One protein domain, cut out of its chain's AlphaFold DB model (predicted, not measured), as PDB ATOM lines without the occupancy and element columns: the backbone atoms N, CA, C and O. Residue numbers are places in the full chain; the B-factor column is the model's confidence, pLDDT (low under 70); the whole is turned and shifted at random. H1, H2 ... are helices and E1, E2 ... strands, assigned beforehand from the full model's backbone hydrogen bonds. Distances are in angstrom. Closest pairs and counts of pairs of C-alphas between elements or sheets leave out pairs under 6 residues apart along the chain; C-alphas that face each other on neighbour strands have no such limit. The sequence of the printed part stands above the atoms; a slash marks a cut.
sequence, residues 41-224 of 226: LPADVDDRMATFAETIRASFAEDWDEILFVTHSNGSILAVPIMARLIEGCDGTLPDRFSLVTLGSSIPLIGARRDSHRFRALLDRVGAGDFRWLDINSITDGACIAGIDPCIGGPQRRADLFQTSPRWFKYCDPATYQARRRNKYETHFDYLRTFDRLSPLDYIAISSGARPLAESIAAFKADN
ATOM      1  N   LEU A  41     192.513 144.836 252.613       90.56
ATOM      2  CA  LEU A  41     191.784 145.470 253.699       90.56
ATOM      3  C   LEU A  41     190.380 144.864 253.805       90.56
ATOM      4  O   LEU A  41     189.844 144.394 252.799       90.56
ATOM      5  N   PRO A  42     189.766 144.890 254.999       92.75
ATOM      6  CA  PRO A  42     188.327 144.711 255.126       92.75
ATOM      7  C   PRO A  42     187.587 145.675 254.187       92.75
ATOM      8  O   PRO A  42     187.938 146.855 254.118       92.75
ATOM      9  N   ALA A  43     186.595 145.166 253.453       94.00
ATOM     10  CA  ALA A  43     185.897 145.938 252.422       94.00
ATOM     11  C   ALA A  43     185.244 147.203 252.997       94.00
ATOM     12  O   ALA A  43     185.378 148.276 252.431       94.00
ATOM     13  N   ASP A  44     184.654 147.107 254.189       95.06
ATOM     14  CA  ASP A  44     184.039 148.235 254.890       95.06
ATOM     15  C   ASP A  44     185.039 149.353 255.228       95.06
ATOM     16  O   ASP A  44     184.692 150.534 255.204       95.06
ATOM     17  N   VAL A  45     186.292 149.007 255.531       92.94
ATOM     18  CA  VAL A  45     187.354 149.990 255.779       92.94
ATOM     19  C   VAL A  45     187.766 150.666 254.474       92.94
ATOM     20  O   VAL A  45     187.910 151.889 254.443       92.94
ATOM     21  N   ASP A  46     187.933 149.894 253.402       94.44
ATOM     22  CA  ASP A  46     188.318 150.429 252.095       94.44
ATOM     23  C   ASP A  46     187.220 151.321 251.487       94.44
ATOM     24  O   ASP A  46     187.512 152.437 251.054       94.44
ATOM     25  N   ASP A  47     185.954 150.906 251.581       96.56
ATOM     26  CA  ASP A  47     184.777 151.655 251.123       96.56
ATOM     27  C   ASP A  47     184.621 152.989 251.863       96.56
ATOM     28  O   ASP A  47     184.302 154.027 251.270       96.56
ATOM     29  N   ARG A  48     184.888 153.001 253.175       96.50
ATOM     30  CA  ARG A  48     184.877 154.238 253.968       96.50
ATOM     31  C   ARG A  48     185.982 155.194 253.539       96.50
ATOM     32  O   ARG A  48     185.732 156.394 253.452       96.50
ATOM     33  N   MET A  49     187.182 154.690 253.255       96.38
ATOM     34  CA  MET A  49     188.277 155.520 252.741       96.38
ATOM     35  C   MET A  49     187.985 156.039 251.331       96.38
ATOM     36  O   MET A  49     188.286 157.195 251.047       96.38
ATOM     37  N   ALA A  50     187.361 155.229 250.470       97.12
ATOM     38  CA  ALA A  50     186.913 155.666 249.151       97.12
ATOM     39  C   ALA A  50     185.865 156.785 249.261       97.12
ATOM     40  O   ALA A  50     186.021 157.835 248.647       97.12
ATOM     41  N   THR A  51     184.858 156.617 250.123       98.00
ATOM     42  CA  THR A  51     183.836 157.646 250.393       98.00
ATOM     43  C   THR A  51     184.458 158.948 250.907       98.00
ATOM     44  O   THR A  51     184.055 160.045 250.518       98.00
ATOM     45  N   PHE A  52     185.463 158.842 251.778       97.88
ATOM     46  CA  PHE A  52     186.164 160.005 252.310       97.88
ATOM     47  C   PHE A  52     187.002 160.715 251.237       97.88
ATOM     48  O   PHE A  52     186.976 161.942 251.158       97.88
ATOM     49  N   ALA A  53     187.681 159.958 250.367       98.44
ATOM     50  CA  ALA A  53     188.385 160.508 249.209       98.44
ATOM     51  C   ALA A  53     187.425 161.252 248.270       98.44
ATOM     52  O   ALA A  53     187.709 162.381 247.887       98.44
ATOM     53  N   GLU A  54     186.258 160.681 247.970       98.12
ATOM     54  CA  GLU A  54     185.251 161.342 247.133       98.12
ATOM     55  C   GLU A  54     184.705 162.624 247.765       98.12
ATOM     56  O   GLU A  54     184.505 163.616 247.068       98.12
ATOM     57  N   THR A  55     184.534 162.642 249.089       98.00
ATOM     58  CA  THR A  55     184.115 163.846 249.823       98.00
ATOM     59  C   THR A  55     185.154 164.962 249.692       98.00
ATOM     60  O   THR A  55     184.808 166.098 249.380       98.00
ATOM     61  N   ILE A  56     186.440 164.637 249.870       98.19
ATOM     62  CA  ILE A  56     187.532 165.601 249.672       98.19
ATOM     63  C   ILE A  56     187.567 166.065 248.210       98.19
ATOM     64  O   ILE A  56     187.620 167.262 247.947       98.19
ATOM     65  N   ARG A  57     187.478 165.140 247.251       97.88
ATOM     66  CA  ARG A  57     187.507 165.458 245.817       97.88
ATOM     67  C   ARG A  57     186.354 166.377 245.408       97.88
ATOM     68  O   ARG A  57     186.563 167.282 244.609       97.88
ATOM     69  N   ALA A  58     185.158 166.179 245.963       97.62
ATOM     70  CA  ALA A  58     184.007 167.043 245.712       97.62
ATOM     71  C   ALA A  58     184.267 168.491 246.162       97.62
ATOM     72  O   ALA A  58     183.957 169.422 245.418       97.62
ATOM     73  N   SER A  59     184.936 168.683 247.307       97.62
ATOM     74  CA  SER A  59     185.290 170.023 247.803       97.62
ATOM     75  C   SER A  59     186.224 170.797 246.864       97.62
ATOM     76  O   SER A  59     186.252 172.025 246.897       97.62
ATOM     77  N   PHE A  60     186.949 170.118 245.964       97.62
ATOM     78  CA  PHE A  60     187.835 170.775 244.997       97.62
ATOM     79  C   PHE A  60     187.083 171.615 243.962       97.62
ATOM     80  O   PHE A  60     187.706 172.471 243.337       97.62
ATOM     81  N   ALA A  61     185.780 171.386 243.773       96.12
ATOM     82  CA  ALA A  61     184.930 172.171 242.877       96.12
ATOM     83  C   ALA A  61     184.203 173.328 243.587       96.12
ATOM     84  O   ALA A  61     183.565 174.143 242.925       96.12
ATOM     85  N   GLU A  62     184.277 173.399 244.916       97.25
ATOM     86  CA  GLU A  62     183.615 174.430 245.719       97.25
ATOM     87  C   GLU A  62     184.484 175.696 245.843       97.25
ATOM     88  O   GLU A  62     185.666 175.696 245.494       97.25
ATOM     89  N   ASP A  63     183.914 176.798 246.328       96.06
ATOM     90  CA  ASP A  63     184.595 178.098 246.445       96.06
ATOM     91  C   ASP A  63     185.264 178.275 247.820       96.06
ATOM     92  O   ASP A  63     184.918 179.156 248.603       96.06
ATOM     93  N   TRP A  64     186.181 177.361 248.155       95.62
ATOM     94  CA  TRP A  64     186.996 177.438 249.372       95.62
ATOM     95  C   TRP A  64     188.328 178.145 249.121       95.62
ATOM     96  O   TRP A  64     189.030 177.818 248.162       95.62
ATOM     97  N   ASP A  65     188.737 179.032 250.026       94.44
ATOM     98  CA  ASP A  65     190.067 179.656 249.968       94.44
ATOM     99  C   ASP A  65     191.196 178.621 250.152       94.44
ATOM    100  O   ASP A  65     192.239 178.693 249.502       94.44
ATOM    101  N   GLU A  66     190.974 177.620 251.012       96.44
ATOM    102  CA  GLU A  66     191.933 176.561 251.332       96.44
ATOM    103  C   GLU A  66     191.218 175.253 251.712       96.44
ATOM    104  O   GLU A  66     190.155 175.261 252.331       96.44
ATOM    105  N   ILE A  67     191.817 174.113 251.352       97.44
ATOM    106  CA  ILE A  67     191.315 172.770 251.662       97.44
ATOM    107  C   ILE A  67     192.402 171.998 252.411       97.44
ATOM    108  O   ILE A  67     193.422 171.604 251.843       97.44
ATOM    109  N   LEU A  68     192.166 171.742 253.697       97.88
ATOM    110  CA  LEU A  68     193.114 171.055 254.571       97.88
ATOM    111  C   LEU A  68     192.646 169.639 254.896       97.88
ATOM    112  O   LEU A  68     191.656 169.443 255.601       97.88
ATOM    113  N   PHE A  69     193.413 168.636 254.467       98.25
ATOM    114  CA  PHE A  69     193.254 167.273 254.960       98.25
ATOM    115  C   PHE A  69     194.169 167.049 256.168       98.25
ATOM    116  O   PHE A  69     195.330 166.659 256.035       98.25
ATOM    117  N   VAL A  70     193.643 167.315 257.366       97.75
ATOM    118  CA  VAL A  70     194.390 167.175 258.624       97.75
ATOM    119  C   VAL A  70     194.198 165.791 259.232       97.75
ATOM    120  O   VAL A  70     193.080 165.298 259.379       97.75
ATOM    121  N   THR A  71     195.303 165.164 259.616       97.44
ATOM    122  CA  THR A  71     195.342 163.796 260.133       97.44
ATOM    123  C   THR A  71     196.185 163.734 261.399       97.44
ATOM    124  O   THR A  71     197.107 164.526 261.591       97.44
ATOM    125  N   HIS A  72     195.885 162.774 262.271       96.56
ATOM    126  CA  HIS A  72     196.638 162.536 263.500       96.56
ATOM    127  C   HIS A  72     196.878 161.043 263.700       96.56
ATOM    128  O   HIS A  72     195.972 160.241 263.451       96.56
ATOM    129  N   SER A  73     198.070 160.664 264.175       93.94
ATOM    130  CA  SER A  73     198.387 159.275 264.540       93.94
ATOM    131  C   SER A  73     198.142 158.294 263.378       93.94
ATOM    132  O   SER A  73     198.480 158.582 262.233       93.94
ATOM    133  N   ASN A  74     197.477 157.162 263.634       92.88
ATOM    134  CA  ASN A  74     196.998 156.206 262.629       92.88
ATOM    135  C   ASN A  74     196.136 156.834 261.516       92.88
ATOM    136  O   ASN A  74     196.006 156.245 260.442       92.88
ATOM    137  N   GLY A  75     195.555 158.017 261.733       95.31
ATOM    138  CA  GLY A  75     194.900 158.781 260.676       95.31
ATOM    139  C   GLY A  75     195.854 159.124 259.531       95.31
ATOM    140  O   GLY A  75     195.425 159.111 258.382       95.31
ATOM    141  N   SER A  76     197.148 159.336 259.805       95.88
ATOM    142  CA  SER A  76     198.147 159.579 258.756       95.88
ATOM    143  C   SER A  76     198.391 158.342 257.888       95.88
ATOM    144  O   SER A  76     198.600 158.455 256.685       95.88
ATOM    145  N   ILE A  77     198.278 157.143 258.466       95.25
ATOM    146  CA  ILE A  77     198.361 155.877 257.728       95.25
ATOM    147  C   ILE A  77     197.133 155.702 256.834       95.25
ATOM    148  O   ILE A  77     197.278 155.362 255.663       95.25
ATOM    149  N   LEU A  78     195.932 155.957 257.362       96.06
ATOM    150  CA  LEU A  78     194.690 155.918 256.581       96.06
ATOM    151  C   LEU A  78     194.671 156.978 255.472       96.06
ATOM    152  O   LEU A  78     194.055 156.768 254.431       96.06
ATOM    153  N   ALA A  79     195.370 158.096 255.661       97.56
ATOM    154  CA  ALA A  79     195.474 159.140 254.655       97.56
ATOM    155  C   ALA A  79     196.212 158.682 253.394       97.56
ATOM    156  O   ALA A  79     195.872 159.146 252.316       97.56
ATOM    157  N   VAL A  80     197.160 157.743 253.483       96.75
ATOM    158  CA  VAL A  80     197.918 157.250 252.316       96.75
ATOM    159  C   VAL A  80     197.011 156.656 251.220       96.75
ATOM    160  O   VAL A  80     197.059 157.145 250.092       96.75
ATOM    161  N   PRO A  81     196.144 155.655 251.485       96.75
ATOM    162  CA  PRO A  81     195.207 155.144 250.480       96.75
ATOM    163  C   PRO A  81     194.148 156.165 250.034       96.75
ATOM    164  O   PRO A  81     193.618 156.026 248.932       96.75
ATOM    165  N   ILE A  82     193.813 157.164 250.857       98.50
ATOM    166  CA  ILE A  82     192.894 158.254 250.483       98.50
ATOM    167  C   ILE A  82     193.588 159.186 249.480       98.50
ATOM    168  O   ILE A  82     193.084 159.413 248.385       98.50
ATOM    169  N   MET A  83     194.788 159.651 249.816       98.38
ATOM    170  CA  MET A  83     195.625 160.502 248.974       98.38
ATOM    171  C   MET A  83     195.979 159.832 247.650       98.38
ATOM    172  O   MET A  83     195.907 160.478 246.612       98.38
ATOM    173  N   ALA A  84     196.295 158.536 247.657       97.12
ATOM    174  CA  ALA A  84     196.566 157.798 246.428       97.12
ATOM    175  C   ALA A  84     195.381 157.864 245.446       97.12
ATOM    176  O   ALA A  84     195.612 158.052 244.253       97.12
ATOM    177  N   ARG A  85     194.135 157.764 245.941       98.06
ATOM    178  CA  ARG A  85     192.912 157.908 245.130       98.06
ATOM    179  C   ARG A  85     192.718 159.336 244.624       98.06
ATOM    180  O   ARG A  85     192.406 159.512 243.454       98.06
ATOM    181  N   LEU A  86     192.938 160.340 245.477       98.50
ATOM    182  CA  LEU A  86     192.863 161.751 245.077       98.50
ATOM    183  C   LEU A  86     193.855 162.067 243.953       98.50
ATOM    184  O   LEU A  86     193.478 162.655 242.947       98.50
ATOM    185  N   ILE A  87     195.103 161.621 244.099       97.56
ATOM    186  CA  ILE A  87     196.168 161.813 243.107       97.56
ATOM    187  C   ILE A  87     195.813 161.118 241.787       97.56
ATOM    188  O   ILE A  87     196.071 161.677 240.726       97.56
ATOM    189  N   GLU A  88     195.194 159.934 241.834       96.69
ATOM    190  CA  GLU A  88     194.689 159.246 240.635       96.69
ATOM    191  C   GLU A  88     193.598 160.046 239.930       96.69
ATOM    192  O   GLU A  88     193.664 160.247 238.726       96.69
ATOM    193  N   GLY A  89     192.612 160.528 240.689       96.25
ATOM    194  CA  GLY A  89     191.474 161.272 240.153       96.25
ATOM    195  C   GLY A  89     191.811 162.680 239.654       96.25
ATOM    196  O   GLY A  89     190.951 163.319 239.052       96.25
ATOM    197  N   CYS A  90     193.028 163.165 239.910       96.38
ATOM    198  CA  CYS A  90     193.519 164.480 239.496       96.38
ATOM    199  C   CYS A  90     194.772 164.393 238.603       96.38
ATOM    200  O   CYS A  90     195.544 165.347 238.535       96.38
ATOM    201  N   ASP A  91     195.017 163.246 237.960       95.00
ATOM    202  CA  ASP A  91     196.136 163.039 237.027       95.00
ATOM    203  C   ASP A  91     197.517 163.424 237.605       95.00
ATOM    204  O   ASP A  91     198.417 163.901 236.912       95.00
ATOM    205  N   GLY A  92     197.704 163.200 238.908       94.81
ATOM    206  CA  GLY A  92     198.972 163.420 239.597       94.81
ATOM    207  C   GLY A  92     199.168 164.804 240.220       94.81
ATOM    208  O   GLY A  92     200.112 164.951 240.994       94.81
ATOM    209  N   THR A  93     198.313 165.789 239.938       97.19
ATOM    210  CA  THR A  93     198.454 167.161 240.458       97.19
ATOM    211  C   THR A  93     197.177 167.589 241.174       97.19
ATOM    212  O   THR A  93     196.120 167.693 240.557       97.19
ATOM    213  N   LEU A  94     197.259 167.831 242.484       98.00
ATOM    214  CA  LEU A  94     196.120 168.325 243.263       98.00
ATOM    215  C   LEU A  94     196.003 169.853 243.138       98.00
ATOM    216  O   LEU A  94     196.978 170.508 242.779       98.00
ATOM    217  N   PRO A  95     194.831 170.450 243.437       97.50
ATOM    218  CA  PRO A  95     194.685 171.905 243.423       97.50
ATOM    219  C   PRO A  95     195.690 172.599 244.355       97.50
ATOM    220  O   PRO A  95     195.889 172.143 245.479       97.50
ATOM    221  N   ASP A  96     196.235 173.753 243.958       95.94
ATOM    222  CA  ASP A  96     197.236 174.512 244.744       95.94
ATOM    223  C   ASP A  96     196.764 174.900 246.161       95.94
ATOM    224  O   ASP A  96     197.564 175.088 247.086       95.94
ATOM    225  N   ARG A  97     195.441 175.011 246.330       96.12
ATOM    226  CA  ARG A  97     194.754 175.295 247.598       96.12
ATOM    227  C   ARG A  97     194.552 174.066 248.491       96.12
ATOM    228  O   ARG A  97     194.016 174.202 249.584       96.12
ATOM    229  N   PHE A  98     194.926 172.870 248.039       98.38
ATOM    230  CA  PHE A  98     194.848 171.644 248.828       98.38
ATOM    231  C   PHE A  98     196.159 171.386 249.575       98.38
ATOM    232  O   PHE A  98     197.255 171.578 249.046       98.38
ATOM    233  N   SER A  99     196.077 170.915 250.817       98.38
ATOM    234  CA  SER A  99     197.253 170.463 251.562       98.38
ATOM    235  C   SER A  99     196.948 169.278 252.474       98.38
ATOM    236  O   SER A  99     195.896 169.207 253.110       98.38
ATOM    237  N   LEU A 100     197.912 168.363 252.575       98.56
ATOM    238  CA  LEU A 100     197.912 167.274 253.550       98.56
ATOM    239  C   LEU A 100     198.686 167.704 254.800       98.56
ATOM    240  O   LEU A 100     199.827 168.157 254.700       98.56
ATOM    241  N   VAL A 101     198.098 167.500 255.978       98.31
ATOM    242  CA  VAL A 101     198.765 167.726 257.265       98.31
ATOM    243  C   VAL A 101     198.777 166.432 258.071       98.31
ATOM    244  O   VAL A 101     197.727 165.865 258.382       98.31
ATOM    245  N   THR A 102     199.965 165.959 258.441       97.75
ATOM    246  CA  THR A 102     200.157 164.758 259.261       97.75
ATOM    247  C   THR A 102     200.744 165.123 260.623       97.75
ATOM    248  O   THR A 102     201.900 165.520 260.738       97.75
ATOM    249  N   LEU A 103     199.934 164.996 261.678       97.00
ATOM    250  CA  LEU A 103     200.302 165.304 263.062       97.00
ATOM    251  C   LEU A 103     200.661 164.023 263.827       97.00
ATOM    252  O   LEU A 103     199.828 163.130 263.987       97.00
ATOM    253  N   GLY A 104     201.893 163.916 264.323       95.25
ATOM    254  CA  GLY A 104     202.371 162.716 265.014       95.25
ATOM    255  C   GLY A 104     202.320 161.479 264.117       95.25
ATOM    256  O   GLY A 104     201.798 160.442 264.524       95.25
ATOM    257  N   SER A 105     202.807 161.611 262.878       92.81
ATOM    258  CA  SER A 105     202.659 160.589 261.842       92.81
ATOM    259  C   SER A 105     203.239 159.226 262.229       92.81
ATOM    260  O   SER A 105     204.378 159.105 262.691       92.81
ATOM    261  N   SER A 106     202.458 158.181 261.957       91.69
ATOM    262  CA  SER A 106     202.864 156.782 262.106       91.69
ATOM    263  C   SER A 106     203.126 156.096 260.756       91.69
ATOM    264  O   SER A 106     203.308 154.884 260.726       91.69
ATOM    265  N   ILE A 107     203.189 156.833 259.636       94.69
ATOM    266  CA  ILE A 107     203.407 156.259 258.289       94.69
ATOM    267  C   ILE A 107     204.645 155.345 258.233       94.69
ATOM    268  O   ILE A 107     204.505 154.213 257.755       94.69
ATOM    269  N   PRO A 108     205.820 155.738 258.775       92.50
ATOM    270  CA  PRO A 108     206.998 154.870 258.791       92.50
ATOM    271  C   PRO A 108     206.796 153.510 259.469       92.50
ATOM    272  O   PRO A 108     207.468 152.549 259.099       92.50
ATOM    273  N   LEU A 109     205.868 153.401 260.433       91.06
ATOM    274  CA  LEU A 109     205.599 152.158 261.161       91.06
ATOM    275  C   LEU A 109     205.159 151.033 260.221       91.06
ATOM    276  O   LEU A 109     205.528 149.879 260.431       91.06
ATOM    277  N   ILE A 110     204.375 151.375 259.196       92.00
ATOM    278  CA  ILE A 110     203.951 150.431 258.162       92.00
ATOM    279  C   ILE A 110     204.869 150.526 256.952       92.00
ATOM    280  O   ILE A 110     205.310 149.496 256.466       92.00
ATOM    281  N   GLY A 111     205.219 151.733 256.497       91.31
ATOM    282  CA  GLY A 111     206.022 151.939 255.288       91.31
ATOM    283  C   GLY A 111     207.388 151.242 255.304       91.31
ATOM    284  O   GLY A 111     207.868 150.826 254.252       91.31
ATOM    285  N   ALA A 112     207.991 151.056 256.483       90.38
ATOM    286  CA  ALA A 112     209.269 150.357 256.635       90.38
ATOM    287  C   ALA A 112     209.145 148.825 256.761       90.38
ATOM    288  O   ALA A 112     210.165 148.129 256.804       90.38
ATOM    289  N   ARG A 113     207.930 148.265 256.846       91.25
ATOM    290  CA  ARG A 113     207.751 146.816 256.968       91.25
ATOM    291  C   ARG A 113     208.102 146.113 255.656       91.25
ATOM    292  O   ARG A 113     207.829 146.587 254.554       91.25
ATOM    293  N   ARG A 114     208.708 144.929 255.768       89.94
ATOM    294  CA  ARG A 114     209.103 144.128 254.596       89.94
ATOM    295  C   ARG A 114     207.909 143.539 253.851       89.94
ATOM    296  O   ARG A 114     208.017 143.349 252.645       89.94
ATOM    297  N   ASP A 115     206.818 143.272 254.559       91.88
ATOM    298  CA  ASP A 115     205.609 142.603 254.076       91.88
ATOM    299  C   ASP A 115     204.511 143.564 253.592       91.88
ATOM    300  O   ASP A 115     203.543 143.124 252.985       91.88
ATOM    301  N   SER A 116     204.659 144.878 253.784       93.31
ATOM    302  CA  SER A 116     203.646 145.874 253.414       93.31
ATOM    303  C   SER A 116     203.804 146.347 251.960       93.31
ATOM    304  O   SER A 116     204.072 147.526 251.697       93.31
ATOM    305  N   HIS A 117     203.738 145.433 250.985       92.94
ATOM    306  CA  HIS A 117     203.951 145.776 249.570       92.94
ATOM    307  C   HIS A 117     202.863 146.715 249.047       92.94
ATOM    308  O   HIS A 117     203.196 147.777 248.518       92.94
ATOM    309  N   ARG A 118     201.582 146.395 249.287       94.31
ATOM    310  CA  ARG A 118     200.461 147.274 248.910       94.31
ATOM    311  C   ARG A 118     200.606 148.690 249.470       94.31
ATOM    312  O   ARG A 118     200.444 149.662 248.738       94.31
ATOM    313  N   PHE A 119     200.901 148.817 250.764       94.75
ATOM    314  CA  PHE A 119     201.010 150.129 251.410       94.75
ATOM    315  C   PHE A 119     202.174 150.952 250.845       94.75
ATOM    316  O   PHE A 119     201.999 152.136 250.577       94.75
ATOM    317  N   ARG A 120     203.335 150.326 250.603       93.38
ATOM    318  CA  ARG A 120     204.485 151.000 249.977       93.38
ATOM    319  C   ARG A 120     204.171 151.477 248.563       93.38
ATOM    320  O   ARG A 120     204.451 152.625 248.261       93.38
ATOM    321  N   ALA A 121     203.498 150.664 247.749       93.31
ATOM    322  CA  ALA A 121     203.091 151.078 246.406       93.31
ATOM    323  C   ALA A 121     202.146 152.298 246.425       93.31
ATOM    324  O   ALA A 121     202.268 153.199 245.598       93.31
ATOM    325  N   LEU A 122     201.217 152.358 247.387       94.94
ATOM    326  CA  LEU A 122     200.365 153.536 247.581       94.94
ATOM    327  C   LEU A 122     201.177 154.750 248.034       94.94
ATOM    328  O   LEU A 122     200.961 155.850 247.540       94.94
ATOM    329  N   LEU A 123     202.118 154.557 248.951       94.44
ATOM    330  CA  LEU A 123     202.983 155.614 249.457       94.44
ATOM    331  C   LEU A 123     203.921 156.174 248.374       94.44
ATOM    332  O   LEU A 123     204.131 157.382 248.342       94.44
ATOM    333  N   ASP A 124     204.417 155.334 247.462       93.25
ATOM    334  CA  ASP A 124     205.202 155.757 246.297       93.25
ATOM    335  C   ASP A 124     204.356 156.625 245.356       93.25
ATOM    336  O   ASP A 124     204.798 157.687 244.918       93.25
ATOM    337  N   ARG A 125     203.098 156.230 245.108       94.00
ATOM    338  CA  ARG A 125     202.138 157.057 244.359       94.00
ATOM    339  C   ARG A 125     201.879 158.394 245.047       94.00
ATOM    340  O   ARG A 125     201.816 159.414 244.371       94.00
ATOM    341  N   VAL A 126     201.741 158.392 246.375       96.00
ATOM    342  CA  VAL A 126     201.579 159.626 247.153       96.00
ATOM    343  C   VAL A 126     202.819 160.510 247.032       96.00
ATOM    344  O   VAL A 126     202.682 161.691 246.750       96.00
ATOM    345  N   GLY A 127     204.028 159.961 247.157       95.00
ATOM    346  CA  GLY A 127     205.269 160.725 246.983       95.00
ATOM    347  C   GLY A 127     205.432 161.335 245.583       95.00
ATOM    348  O   GLY A 127     205.990 162.426 245.447       95.00
ATOM    349  N   ALA A 128     204.906 160.667 244.554       94.44
ATOM    350  CA  ALA A 128     204.935 161.127 243.166       94.44
ATOM    351  C   ALA A 128     203.844 162.159 242.807       94.44
ATOM    352  O   ALA A 128     203.898 162.730 241.716       94.44
ATOM    353  N   GLY A 129     202.866 162.398 243.686       95.69
ATOM    354  CA  GLY A 129     201.851 163.435 243.496       95.69
ATOM    355  C   GLY A 129     202.395 164.840 243.747       95.69
ATOM    356  O   GLY A 129     203.360 165.009 244.484       95.69
ATOM    357  N   ASP A 130     201.762 165.844 243.154       96.75
ATOM    358  CA  ASP A 130     202.115 167.259 243.292       96.75
ATOM    359  C   ASP A 130     201.072 167.979 244.143       96.75
ATOM    360  O   ASP A 130     199.915 168.130 243.745       96.75
ATOM    361  N   PHE A 131     201.470 168.270 245.379       97.69
ATOM    362  CA  PHE A 131     200.662 168.891 246.423       97.69
ATOM    363  C   PHE A 131     201.561 169.287 247.598       97.69
ATOM    364  O   PHE A 131     202.672 168.772 247.753       97.69
ATOM    365  N   ARG A 132     201.047 170.147 248.480       98.12
ATOM    366  CA  ARG A 132     201.728 170.536 249.718       98.12
ATOM    367  C   ARG A 132     201.480 169.530 250.839       98.12
ATOM    368  O   ARG A 132     200.333 169.201 251.148       98.12
ATOM    369  N   TRP A 133     202.551 169.102 251.499       97.88
ATOM    370  CA  TRP A 133     202.502 168.177 252.628       97.88
ATOM    371  C   TRP A 133     203.275 168.731 253.827       97.88
ATOM    372  O   TRP A 133     204.498 168.819 253.814       97.88
ATOM    373  N   LEU A 134     202.565 169.049 254.908       97.88
ATOM    374  CA  LEU A 134     203.164 169.338 256.210       97.88
ATOM    375  C   LEU A 134     203.177 168.082 257.095       97.88
ATOM    376  O   LEU A 134     202.114 167.579 257.457       97.88
ATOM    377  N   ASP A 135     204.358 167.604 257.492       97.06
ATOM    378  CA  ASP A 135     204.513 166.496 258.448       97.06
ATOM    379  C   ASP A 135     205.130 166.990 259.760       97.06
ATOM    380  O   ASP A 135     206.298 167.377 259.811       97.06
ATOM    381  N   ILE A 136     204.346 166.978 260.838       96.31
ATOM    382  CA  ILE A 136     204.784 167.421 262.165       96.31
ATOM    383  C   ILE A 136     204.944 166.207 263.072       96.31
ATOM    384  O   ILE A 136     203.972 165.526 263.394       96.31
ATOM    385  N   ASN A 137     206.158 165.959 263.556       94.69
ATOM    386  CA  ASN A 137     206.446 164.839 264.453       94.69
ATOM    387  C   ASN A 137     207.475 165.213 265.530       94.69
ATOM    388  O   ASN A 137     208.187 166.204 265.423       94.69
ATOM    389  N   SER A 138     207.540 164.461 266.625       92.94
ATOM    390  CA  SER A 138     208.375 164.831 267.770       92.94
ATOM    391  C   SER A 138     209.069 163.628 268.371       92.94
ATOM    392  O   SER A 138     208.431 162.651 268.734       92.94
ATOM    393  N   ILE A 139     210.374 163.736 268.609       90.50
ATOM    394  CA  ILE A 139     211.152 162.698 269.309       90.50
ATOM    395  C   ILE A 139     210.670 162.446 270.749       90.50
ATOM    396  O   ILE A 139     211.035 161.453 271.376       90.50
ATOM    397  N   THR A 140     209.890 163.379 271.306       89.62
ATOM    398  CA  THR A 140     209.301 163.243 272.646       89.62
ATOM    399  C   THR A 140     207.929 162.566 272.633       89.62
ATOM    400  O   THR A 140     207.441 162.178 273.696       89.62
ATOM    401  N   ASP A 141     207.342 162.369 271.452       91.00
ATOM    402  CA  ASP A 141     206.164 161.536 271.237       91.00
ATOM    403  C   ASP A 141     206.592 160.067 271.089       91.00
ATOM    404  O   ASP A 141     207.427 159.722 270.256       91.00
ATOM    405  N   GLY A 142     206.034 159.197 271.933       84.88
ATOM    406  CA  GLY A 142     206.370 157.773 271.951       84.88
ATOM    407  C   GLY A 142     205.623 156.909 270.933       84.88
ATOM    408  O   GLY A 142     205.906 155.715 270.877       84.88
ATOM    409  N   ALA A 143     204.666 157.466 270.188       86.19
ATOM    410  CA  ALA A 143     203.820 156.732 269.245       86.19
ATOM    411  C   ALA A 143     204.035 157.127 267.769       86.19
ATOM    412  O   ALA A 143     203.547 156.430 266.875       86.19
ATOM    413  N   CYS A 144     204.790 158.196 267.497       87.81
ATOM    414  CA  CYS A 144     205.232 158.544 266.145       87.81
ATOM    415  C   CYS A 144     206.659 158.047 265.866       87.81
ATOM    416  O   CYS A 144     207.427 157.746 266.783       87.81
ATOM    417  N   ILE A 145     207.028 157.993 264.586       86.12
ATOM    418  CA  ILE A 145     208.402 157.714 264.156       86.12
ATOM    419  C   ILE A 145     209.022 159.031 263.685       86.12
ATOM    420  O   ILE A 145     208.998 159.370 262.504       86.12
ATOM    421  N   ALA A 146     209.509 159.814 264.645       89.69
ATOM    422  CA  ALA A 146     209.964 161.175 264.396       89.69
ATOM    423  C   ALA A 146     211.239 161.252 263.542       89.69
ATOM    424  O   ALA A 146     212.158 160.450 263.708       89.69
ATOM    425  N   GLY A 147     211.307 162.268 262.679       86.25
ATOM    426  CA  GLY A 147     212.470 162.572 261.837       86.25
ATOM    427  C   GLY A 147     212.744 161.572 260.711       86.25
ATOM    428  O   GLY A 147     213.804 161.641 260.095       86.25
ATOM    429  N   ILE A 148     211.827 160.636 260.459       90.69
ATOM    430  CA  ILE A 148     211.909 159.712 259.329       90.69
ATOM    431  C   ILE A 148     210.990 160.216 258.227       90.69
ATOM    432  O   ILE A 148     209.802 160.429 258.471       90.69
ATOM    433  N   ASP A 149     211.535 160.390 257.024       90.31
ATOM    434  CA  ASP A 149     210.752 160.758 255.846       90.31
ATOM    435  C   ASP A 149     209.583 159.767 255.675       90.31
ATOM    436  O   ASP A 149     209.819 158.555 255.657       90.31
ATOM    437  N   PRO A 150     208.324 160.227 255.567       90.12
ATOM    438  CA  PRO A 150     207.187 159.336 255.406       90.12
ATOM    439  C   PRO A 150     207.250 158.474 254.136       90.12
ATOM    440  O   PRO A 150     206.688 157.385 254.178       90.12
ATOM    441  N   CYS A 151     207.933 158.869 253.049       87.06
ATOM    442  CA  CYS A 151     208.067 158.061 251.821       87.06
ATOM    443  C   CYS A 151     209.436 157.362 251.722       87.06
ATOM    444  O   CYS A 151     210.223 157.610 250.812       87.06
ATOM    445  N   ILE A 152     209.689 156.433 252.645       80.62
ATOM    446  CA  ILE A 152     210.972 155.733 252.882       80.62
ATOM    447  C   ILE A 152     211.552 154.984 251.652       80.62
ATOM    448  O   ILE A 152     212.719 154.596 251.678       80.62
ATOM    449  N   GLY A 153     210.783 154.754 250.579       67.62
ATOM    450  CA  GLY A 153     211.163 153.849 249.478       67.62
ATOM    451  C   GLY A 153     211.157 154.404 248.047       67.62
ATOM    452  O   GLY A 153     211.604 153.691 247.150       67.62
ATOM    453  N   GLY A 154     210.676 155.629 247.805       67.06
ATOM    454  CA  GLY A 154     210.336 156.089 246.450       67.06
ATOM    455  C   GLY A 154     211.426 156.931 245.762       67.06
ATOM    456  O   GLY A 154     211.890 157.905 246.354       67.06
ATOM    457  N   PRO A 155     211.819 156.639 244.503       61.28
ATOM    458  CA  PRO A 155     212.821 157.423 243.767       61.28
ATOM    459  C   PRO A 155     212.276 158.731 243.165       61.28
ATOM    460  O   PRO A 155     213.059 159.570 242.723       61.28
ATOM    461  N   GLN A 156     210.951 158.909 243.111       69.69
ATOM    462  CA  GLN A 156     210.300 160.100 242.561       69.69
ATOM    463  C   GLN A 156     209.555 160.847 243.665       69.69
ATOM    464  O   GLN A 156     208.625 160.312 244.266       69.69
ATOM    465  N   ARG A 157     209.963 162.096 243.907       84.81
ATOM    466  CA  ARG A 157     209.288 163.015 244.824       84.81
ATOM    467  C   ARG A 157     208.837 164.253 244.064       84.81
ATOM    468  O   ARG A 157     209.676 165.006 243.579       84.81
ATOM    469  N   ARG A 158     207.521 164.454 243.992       92.94
ATOM    470  CA  ARG A 158     206.905 165.725 243.581       92.94
ATOM    471  C   ARG A 158     206.199 166.422 244.739       92.94
ATOM    472  O   ARG A 158     206.104 167.639 244.711       92.94
ATOM    473  N   ALA A 159     205.779 165.677 245.764       93.88
ATOM    474  CA  ALA A 159     205.103 166.262 246.914       93.88
ATOM    475  C   ALA A 159     206.025 167.269 247.618       93.88
ATOM    476  O   ALA A 159     207.154 166.921 247.984       93.88
ATOM    477  N   ASP A 160     205.527 168.486 247.836       95.94
ATOM    478  CA  ASP A 160     206.211 169.553 248.567       95.94
ATOM    479  C   ASP A 160     206.125 169.261 250.070       95.94
ATOM    480  O   ASP A 160     205.242 169.744 250.785       95.94
ATOM    481  N   LEU A 161     206.996 168.352 250.519       95.31
ATOM    482  CA  LEU A 161     207.072 167.895 251.900       95.31
ATOM    483  C   LEU A 161     207.892 168.868 252.749       95.31
ATOM    484  O   LEU A 161     209.115 168.947 252.628       95.31
ATOM    485  N   PHE A 162     207.233 169.501 253.714       96.44
ATOM    486  CA  PHE A 162     207.889 170.142 254.844       96.44
ATOM    487  C   PHE A 162     207.712 169.283 256.096       96.44
ATOM    488  O   PHE A 162     206.647 169.261 256.712       96.44
ATOM    489  N   GLN A 163     208.771 168.570 256.479       95.19
ATOM    490  CA  GLN A 163     208.807 167.796 257.715       95.19
ATOM    491  C   GLN A 163     209.482 168.600 258.829       95.19
ATOM    492  O   GLN A 163     210.585 169.119 258.652       95.19
ATOM    493  N   THR A 164     208.847 168.695 259.995       95.75
ATOM    494  CA  THR A 164     209.386 169.466 261.118       95.75
ATOM    495  C   THR A 164     208.947 168.928 262.475       95.75
ATOM    496  O   THR A 164     208.023 168.126 262.600       95.75
ATOM    497  N   SER A 165     209.614 169.405 263.523       94.44
ATOM    498  CA  SER A 165     209.132 169.219 264.888       94.44
ATOM    499  C   SER A 165     208.174 170.337 265.285       94.44
ATOM    500  O   SER A 165     208.378 171.466 264.847       94.44
ATOM    501  N   PRO A 166     207.221 170.103 266.200       93.62
ATOM    502  CA  PRO A 166     206.320 171.154 266.674       93.62
ATOM    503  C   PRO A 166     207.028 172.224 267.524       93.62
ATOM    504  O   PRO A 166     206.421 173.225 267.886       93.62
ATOM    505  N   ARG A 167     208.307 172.015 267.883       93.69
ATOM    506  CA  ARG A 167     209.118 172.936 268.701       93.69
ATOM    507  C   ARG A 167     208.415 173.366 270.000       93.69
ATOM    508  O   ARG A 167     208.586 174.496 270.443       93.69
ATOM    509  N   TRP A 168     207.690 172.448 270.658       91.81
ATOM    510  CA  TRP A 168     206.900 172.716 271.876       91.81
ATOM    511  C   TRP A 168     207.629 173.550 272.936       91.81
ATOM    512  O   TRP A 168     207.013 174.386 273.577       91.81
ATOM    513  N   PHE A 169     208.944 173.382 273.097       91.44
ATOM    514  CA  PHE A 169     209.751 174.152 274.052       91.44
ATOM    515  C   PHE A 169     209.754 175.678 273.816       91.44
ATOM    516  O   PHE A 169     210.069 176.421 274.741       91.44
ATOM    517  N   LYS A 170     209.444 176.156 272.601       92.75
ATOM    518  CA  LYS A 170     209.293 177.592 272.306       92.75
ATOM    519  C   LYS A 170     207.899 178.119 272.637       92.75
ATOM    520  O   LYS A 170     207.757 179.289 272.992       92.75
ATOM    521  N   TYR A 171     206.900 177.251 272.526       93.06
ATOM    522  CA  TYR A 171     205.484 177.604 272.617       93.06
ATOM    523  C   TYR A 171     204.845 177.217 273.955       93.06
ATOM    524  O   TYR A 171     203.727 177.611 274.253       93.06
ATOM    525  N   CYS A 172     205.572 176.478 274.786       92.94
ATOM    526  CA  CYS A 172     205.143 176.029 276.097       92.94
ATOM    527  C   CYS A 172     206.120 176.519 277.163       92.94
ATOM    528  O   CYS A 172     207.338 176.513 276.964       92.94
ATOM    529  N   ASP A 173     205.591 176.912 278.314       92.88
ATOM    530  CA  ASP A 173     206.407 177.321 279.441       92.88
ATOM    531  C   ASP A 173     207.298 176.166 279.923       92.88
ATOM    532  O   ASP A 173     206.861 175.007 279.964       92.88
ATOM    533  N   PRO A 174     208.554 176.438 280.335       92.44
ATOM    534  CA  PRO A 174     209.523 175.384 280.625       92.44
ATOM    535  C   PRO A 174     209.043 174.352 281.654       92.44
ATOM    536  O   PRO A 174     209.302 173.158 281.494       92.44
ATOM    537  N   ALA A 175     208.325 174.786 282.695       90.81
ATOM    538  CA  ALA A 175     207.782 173.894 283.719       90.81
ATOM    539  C   ALA A 175     206.712 172.947 283.147       90.81
ATOM    540  O   ALA A 175     206.770 171.735 283.377       90.81
ATOM    541  N   THR A 176     205.788 173.482 282.347       87.56
ATOM    542  CA  THR A 176     204.728 172.723 281.670       87.56
ATOM    543  C   THR A 176     205.321 171.743 280.659       87.56
ATOM    544  O   THR A 176     204.969 170.560 280.663       87.56
ATOM    545  N   TYR A 177     206.297 172.182 279.858       90.06
ATOM    546  CA  TYR A 177     206.991 171.325 278.898       90.06
ATOM    547  C   TYR A 177     207.714 170.153 279.584       90.06
ATOM    548  O   TYR A 177     207.594 169.000 279.159       90.06
ATOM    549  N   GLN A 178     208.429 170.414 280.687       89.06
ATOM    550  CA  GLN A 178     209.116 169.369 281.458       89.06
ATOM    551  C   GLN A 178     208.148 168.364 282.086       89.06
ATOM    552  O   GLN A 178     208.484 167.181 282.175       89.06
ATOM    553  N   ALA A 179     206.967 168.808 282.521       87.12
ATOM    554  CA  ALA A 179     205.939 167.920 283.048       87.12
ATOM    555  C   ALA A 179     205.359 167.020 281.945       87.12
ATOM    556  O   ALA A 179     205.352 165.798 282.099       87.12
ATOM    557  N   ARG A 180     204.955 167.605 280.809       85.00
ATOM    558  CA  ARG A 180     204.315 166.885 279.694       85.00
ATOM    559  C   ARG A 180     205.233 165.860 279.047       85.00
ATOM    560  O   ARG A 180     204.863 164.698 278.931       85.00
ATOM    561  N   ARG A 181     206.483 166.232 278.741       86.44
ATOM    562  CA  ARG A 181     207.427 165.341 278.039       86.44
ATOM    563  C   ARG A 181     207.766 164.048 278.799       86.44
ATOM    564  O   ARG A 181     208.365 163.142 278.223       86.44
ATOM    565  N   ARG A 182     207.436 163.960 280.096       86.19
ATOM    566  CA  ARG A 182     207.596 162.740 280.909       86.19
ATOM    567  C   ARG A 182     206.542 161.684 280.575       86.19
ATOM    568  O   ARG A 182     206.826 160.497 280.719       86.19
ATOM    569  N   ASN A 183     205.359 162.095 280.121       85.62
ATOM    570  CA  ASN A 183     204.283 161.193 279.734       85.62
ATOM    571  C   ASN A 183     204.177 161.108 278.208       85.62
ATOM    572  O   ASN A 183     203.354 161.771 277.587       85.62
ATOM    573  N   LYS A 184     204.993 160.233 277.608       82.69
ATOM    574  CA  LYS A 184     205.067 160.054 276.148       82.69
ATOM    575  C   LYS A 184     203.721 159.745 275.477       82.69
ATOM    576  O   LYS A 184     203.561 160.068 274.305       82.69
ATOM    577  N   TYR A 185     202.775 159.132 276.196       80.06
ATOM    578  CA  TYR A 185     201.430 158.871 275.677       80.06
ATOM    579  C   TYR A 185     200.603 160.150 275.575       80.06
ATOM    580  O   TYR A 185     199.934 160.365 274.573       80.06
ATOM    581  N   GLU A 186     200.652 161.013 276.588       83.75
ATOM    582  CA  GLU A 186     199.959 162.304 276.531       83.75
ATOM    583  C   GLU A 186     200.610 163.250 275.531       83.75
ATOM    584  O   GLU A 186     199.885 163.961 274.837       83.75
ATOM    585  N   THR A 187     201.939 163.198 275.402       89.56
ATOM    586  CA  THR A 187     202.683 163.930 274.373       89.56
ATOM    587  C   THR A 187     202.181 163.604 272.965       89.56
ATOM    588  O   THR A 187     202.135 164.478 272.106       89.56
ATOM    589  N   HIS A 188     201.735 162.370 272.713       92.38
ATOM    590  CA  HIS A 188     201.166 162.004 271.418       92.38
ATOM    591  C   HIS A 188     199.885 162.780 271.079       92.38
ATOM    592  O   HIS A 188     199.576 162.983 269.911       92.38
ATOM    593  N   PHE A 189     199.138 163.247 272.080       91.69
ATOM    594  CA  PHE A 189     197.932 164.057 271.881       91.69
ATOM    595  C   PHE A 189     198.205 165.562 271.947       91.69
ATOM    596  O   PHE A 189     197.293 166.354 271.716       91.69
ATOM    597  N   ASP A 190     199.441 165.978 272.232       92.75
ATOM    598  CA  ASP A 190     199.793 167.395 272.322       92.75
ATOM    599  C   ASP A 190     199.712 168.119 270.969       92.75
ATOM    600  O   ASP A 190     199.502 169.326 270.960       92.75
ATOM    601  N   TYR A 191     199.773 167.417 269.831       94.25
ATOM    602  CA  TYR A 191     199.544 168.042 268.515       94.25
ATOM    603  C   TYR A 191     198.125 168.600 268.342       94.25
ATOM    604  O   TYR A 191     197.905 169.447 267.486       94.25
ATOM    605  N   LEU A 192     197.162 168.110 269.128       93.69
ATOM    606  CA  LEU A 192     195.761 168.537 269.082       93.69
ATOM    607  C   LEU A 192     195.437 169.590 270.152       93.69
ATOM    608  O   LEU A 192     194.273 169.934 270.351       93.69
ATOM    609  N   ARG A 193     196.447 170.065 270.888       89.31
ATOM    610  CA  ARG A 193     196.305 171.036 271.974       89.31
ATOM    611  C   ARG A 193     196.955 172.355 271.588       89.31
ATOM    612  O   ARG A 193     197.858 172.397 270.761       89.31
ATOM    613  N   THR A 194     196.511 173.418 272.239       84.94
ATOM    614  CA  THR A 194     197.220 174.696 272.269       84.94
ATOM    615  C   THR A 194     198.076 174.782 273.528       84.94
ATOM    616  O   THR A 194     197.777 174.159 274.555       84.94
ATOM    617  N   PHE A 195     199.159 175.544 273.432       87.19
ATOM    618  CA  PHE A 195     200.081 175.789 274.533       87.19
ATOM    619  C   PHE A 195     199.999 177.239 275.021       87.19
ATOM    620  O   PHE A 195     199.134 178.005 274.601       87.19
ATOM    621  N   ASP A 196     200.889 177.593 275.948       90.44
ATOM    622  CA  ASP A 196     200.952 178.908 276.593       90.44
ATOM    623  C   ASP A 196     201.173 180.045 275.578       90.44
ATOM    624  O   ASP A 196     200.762 181.184 275.798       90.44
ATOM    625  N   ARG A 197     201.810 179.735 274.444       91.56
ATOM    626  CA  ARG A 197     201.990 180.618 273.288       91.56
ATOM    627  C   ARG A 197     201.554 179.867 272.037       91.56
ATOM    628  O   ARG A 197     201.788 178.668 271.926       91.56
ATOM    629  N   LEU A 198     200.950 180.580 271.094       90.69
ATOM    630  CA  LEU A 198     200.483 179.983 269.847       90.69
ATOM    631  C   LEU A 198     201.654 179.770 268.887       90.69
ATOM    632  O   LEU A 198     202.375 180.714 268.565       90.69
ATOM    633  N   SER A 199     201.814 178.539 268.412       93.94
ATOM    634  CA  SER A 199     202.648 178.238 267.251       93.94
ATOM    635  C   SER A 199     201.887 178.563 265.968       93.94
ATOM    636  O   SER A 199     200.699 178.237 265.874       93.94
ATOM    637  N   PRO A 200     202.552 179.089 264.924       95.19
ATOM    638  CA  PRO A 200     201.944 179.184 263.600       95.19
ATOM    639  C   PRO A 200     201.465 177.835 263.037       95.19
ATOM    640  O   PRO A 200     200.604 177.827 262.169       95.19
ATOM    641  N   LEU A 201     201.996 176.704 263.527       96.06
ATOM    642  CA  LEU A 201     201.617 175.350 263.098       96.06
ATOM    643  C   LEU A 201     200.799 174.567 264.138       96.06
ATOM    644  O   LEU A 201     200.668 173.348 264.015       96.06
ATOM    645  N   ASP A 202     200.263 175.223 265.171       93.50
ATOM    646  CA  ASP A 202     199.326 174.554 266.079       93.50
ATOM    647  C   ASP A 202     198.058 174.145 265.321       93.50
ATOM    648  O   ASP A 202     197.566 174.896 264.477       93.50
ATOM    649  N   TYR A 203     197.478 172.989 265.661       94.25
ATOM    650  CA  TYR A 203     196.289 172.462 264.978       94.25
ATOM    651  C   TYR A 203     195.142 173.481 264.896       94.25
ATOM    652  O   TYR A 203     194.532 173.647 263.842       94.25
ATOM    653  N   ILE A 204     194.872 174.205 265.986       91.12
ATOM    654  CA  ILE A 204     193.824 175.234 266.016       91.12
ATOM    655  C   ILE A 204     194.201 176.444 265.149       91.12
ATOM    656  O   ILE A 204     193.339 176.993 264.470       91.12
ATOM    657  N   ALA A 205     195.480 176.834 265.125       90.94
ATOM    658  CA  ALA A 205     195.952 177.957 264.318       90.94
ATOM    659  C   ALA A 205     195.808 177.671 262.817       90.94
ATOM    660  O   ALA A 205     195.289 178.517 262.096       90.94
ATOM    661  N   ILE A 206     196.193 176.472 262.368       94.88
ATOM    662  CA  ILE A 206     196.109 176.101 260.947       94.88
ATOM    663  C   ILE A 206     194.681 175.787 260.491       94.88
ATOM    664  O   ILE A 206     194.382 175.956 259.322       94.88
ATOM    665  N   SER A 207     193.797 175.309 261.375       91.88
ATOM    666  CA  SER A 207     192.446 174.868 260.978       91.88
ATOM    667  C   SER A 207     191.357 175.921 261.160       91.88
ATOM    668  O   SER A 207     190.293 175.801 260.565       91.88
ATOM    669  N   SER A 208     191.578 176.911 262.028       89.56
ATOM    670  CA  SER A 208     190.576 177.931 262.372       89.56
ATOM    671  C   SER A 208     191.109 179.363 262.264       89.56
ATOM    672  O   SER A 208     190.373 180.313 262.531       89.56
ATOM    673  N   GLY A 209     192.389 179.538 261.929       89.56
ATOM    674  CA  GLY A 209     192.989 180.846 261.692       89.56
ATOM    675  C   GLY A 209     192.730 181.351 260.274       89.56
ATOM    676  O   GLY A 209     192.518 180.574 259.353       89.56
ATOM    677  N   ALA A 210     192.802 182.669 260.087       91.25
ATOM    678  CA  ALA A 210     192.673 183.296 258.766       91.25
ATOM    679  C   ALA A 210     193.936 183.162 257.891       91.25
ATOM    680  O   ALA A 210     193.940 183.606 256.749       91.25
ATOM    681  N   ARG A 211     195.031 182.626 258.446       95.31
ATOM    682  CA  ARG A 211     196.319 182.494 257.763       95.31
ATOM    683  C   ARG A 211     196.368 181.147 257.029       95.31
ATOM    684  O   ARG A 211     196.368 180.128 257.723       95.31
ATOM    685  N   PRO A 212     196.513 181.122 255.692       96.31
ATOM    686  CA  PRO A 212     196.682 179.879 254.944       96.31
ATOM    687  C   PRO A 212     197.894 179.071 255.420       96.31
ATOM    688  O   PRO A 212     198.860 179.617 255.969       96.31
ATOM    689  N   LEU A 213     197.904 177.767 255.160       97.75
ATOM    690  CA  LEU A 213     198.974 176.869 255.585       97.75
ATOM    691  C   LEU A 213     200.347 177.296 255.055       97.75
ATOM    692  O   LEU A 213     201.332 177.217 255.785       97.75
ATOM    693  N   ALA A 214     200.427 177.775 253.811       96.69
ATOM    694  CA  ALA A 214     201.685 178.235 253.217       96.69
ATOM    695  C   ALA A 214     202.310 179.394 254.017       96.69
ATOM    696  O   ALA A 214     203.501 179.376 254.333       96.69
ATOM    697  N   GLU A 215     201.490 180.370 254.410       97.12
ATOM    698  CA  GLU A 215     201.917 181.486 255.254       97.12
ATOM    699  C   GLU A 215     202.214 181.032 256.686       97.12
ATOM    700  O   GLU A 215     203.149 181.525 257.314       97.12
ATOM    701  N   SER A 216     201.451 180.069 257.208       97.44
ATOM    702  CA  SER A 216     201.692 179.470 258.524       97.44
ATOM    703  C   SER A 216     203.040 178.746 258.579       97.44
ATOM    704  O   SER A 216     203.789 178.915 259.541       97.44
ATOM    705  N   ILE A 217     203.404 178.023 257.515       97.75
ATOM    706  CA  ILE A 217     204.726 177.412 257.344       97.75
ATOM    707  C   ILE A 217     205.810 178.490 257.274       97.75
ATOM    708  O   ILE A 217     206.818 178.371 257.965       97.75
ATOM    709  N   ALA A 218     205.614 179.552 256.488       97.38
ATOM    710  CA  ALA A 218     206.589 180.636 256.374       97.38
ATOM    711  C   ALA A 218     206.819 181.361 257.714       97.38
ATOM    712  O   ALA A 218     207.964 181.571 258.113       97.38
ATOM    713  N   ALA A 219     205.746 181.674 258.445       96.56
ATOM    714  CA  ALA A 219     205.824 182.268 259.777       96.56
ATOM    715  C   ALA A 219     206.540 181.339 260.766       96.56
ATOM    716  O   ALA A 219     207.420 181.774 261.502       96.56
ATOM    717  N   PHE A 220     206.231 180.039 260.736       97.19
ATOM    718  CA  PHE A 220     206.913 179.065 261.584       97.19
ATOM    719  C   PHE A 220     208.407 178.978 261.289       97.19
ATOM    720  O   PHE A 220     209.202 178.896 262.225       97.19
ATOM    721  N   LYS A 221     208.788 178.984 260.007       97.00
ATOM    722  CA  LYS A 221     210.186 178.999 259.566       97.00
ATOM    723  C   LYS A 221     210.919 180.228 260.094       97.00
ATOM    724  O   LYS A 221     211.979 180.076 260.693       97.00
ATOM    725  N   ALA A 222     210.311 181.409 259.982       95.88
ATOM    726  CA  ALA A 222     210.862 182.650 260.525       95.88
ATOM    727  C   ALA A 222     211.023 182.607 262.057       95.88
ATOM    728  O   ALA A 222     212.071 182.979 262.572       95.88
ATOM    729  N   ASP A 223     210.036 182.080 262.788       94.56
ATOM    730  CA  ASP A 223     210.100 181.950 264.252       94.56
ATOM    731  C   ASP A 223     211.129 180.897 264.717       94.56
ATOM    732  O   ASP A 223     211.503 180.841 265.899       94.56
ATOM    733  N   ASN A 224     211.544 179.993 263.818       93.44
ATOM    734  CA  ASN A 224     212.346 178.815 264.147       93.44
ATOM    735  C   ASN A 224     213.698 178.689 263.467       93.44
ATOM    736  O   ASN A 224     214.420 177.763 263.842       93.44
TER     737      ASN A 224
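Overview. This is residues 41 to 224 of the 226 residues of an uncharacterized protein of Rhizorhabdus sp (UniProt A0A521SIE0). A parallel sheet of four strands forms the core, with H2 packed on one face between H1 and H4, and H9 on the opposite face. Beyond the ends of the strands, the small helices H5, H6 and H7 make a looser part, from which residues 188 to 202 lead back to H8 and H9. The printed part has 184 residues, in the order H1 E1 H2 E2 H3 H4 E3 E4 H5 H6 H7 H8 H9, and its class is mixed, helices and strands. The sheet's order is E1 E2 E3 E4. The whole is compact, with a radius of gyration of the C-alphas of 16.4 A and spans of 47 by 41 by 32 A.

Arrangement. H1, residues 43 to 59, touches the hub H2, residues 74 to 89, at a steep tilt of 61 degrees, closest at the C-alphas of Ala 53 and Ile 82, 5.2 A. H1 only grazes the sheet, with residues 56 to 59. E1, residues 67 to 72, is parallel to E2, residues 98 to 103, with N 69 and O 99 2.9 A apart, within hydrogen-bond range. H2 is on the sheet at a height of 9.8 A, over E1 and along the strands, at 6 degrees to E1 on the local plane. H3, residues 107 to 111, touches H2, which touches it with residues 74 to 77 alone; the closest C-alphas are those of Ile 107 and Ile 77, 5.1 A apart. H4, residues 117 to 128, touches residues 80 to 87 of H2 at a steep tilt of 63 degrees, closest at the C-alphas of Val 126 and Ala 84, 5.4 A. E3, residues 132 to 136, is parallel to E2, with N 134 and O 100 at 2.9 A, and to E4, residues 160 to 164, with N 162 and O 133 at 2.8 A. E1, H2, E2 and E2, H3 H4, E3 are strand-helix-strand units, two parallel neighbour strands with helices between, each with a right-handed crossover. H5, residues 168 to 171, and H7, residues 184 to 187, are each close to but not clearly touching H6, residues 174 to 180. H8, residues 203 to 208, only grazes the sheet. H9, residues 213 to 224, lies over E3 and E4 at a height of 11.1 A, slantwise at 40 degrees to E4 on the local plane, on the opposite face from H2. Every O i to N i+4 pair is within hydrogen-bond range in H1, H3, H4, H6, H8 and H9, and 9 of 12 are in H2; H5 and H7 are too short for such a pair.

Along the chain. H1 begins at C-alpha 43 (185.897, 145.938, 252.422) and is 24.5 A long. H2, 23.7 A long, has a kink of 29 degrees near residue 81. E1 and E2 are each 16.5 A long, H4 16.7 A and H9 16.0 A. H9 ends at C-alpha 224 (212.346, 178.815, 264.147).

Size, cuts and confidence. The C-alphas of Asp 91 and Ala 175, the two farthest apart, are 49.3 A apart. The printed part has no cut. The links E3 to E4 and H7 to H8 are long. The mean pLDDT of the printed part is 93.2, and residues 153 to 156 are under 70.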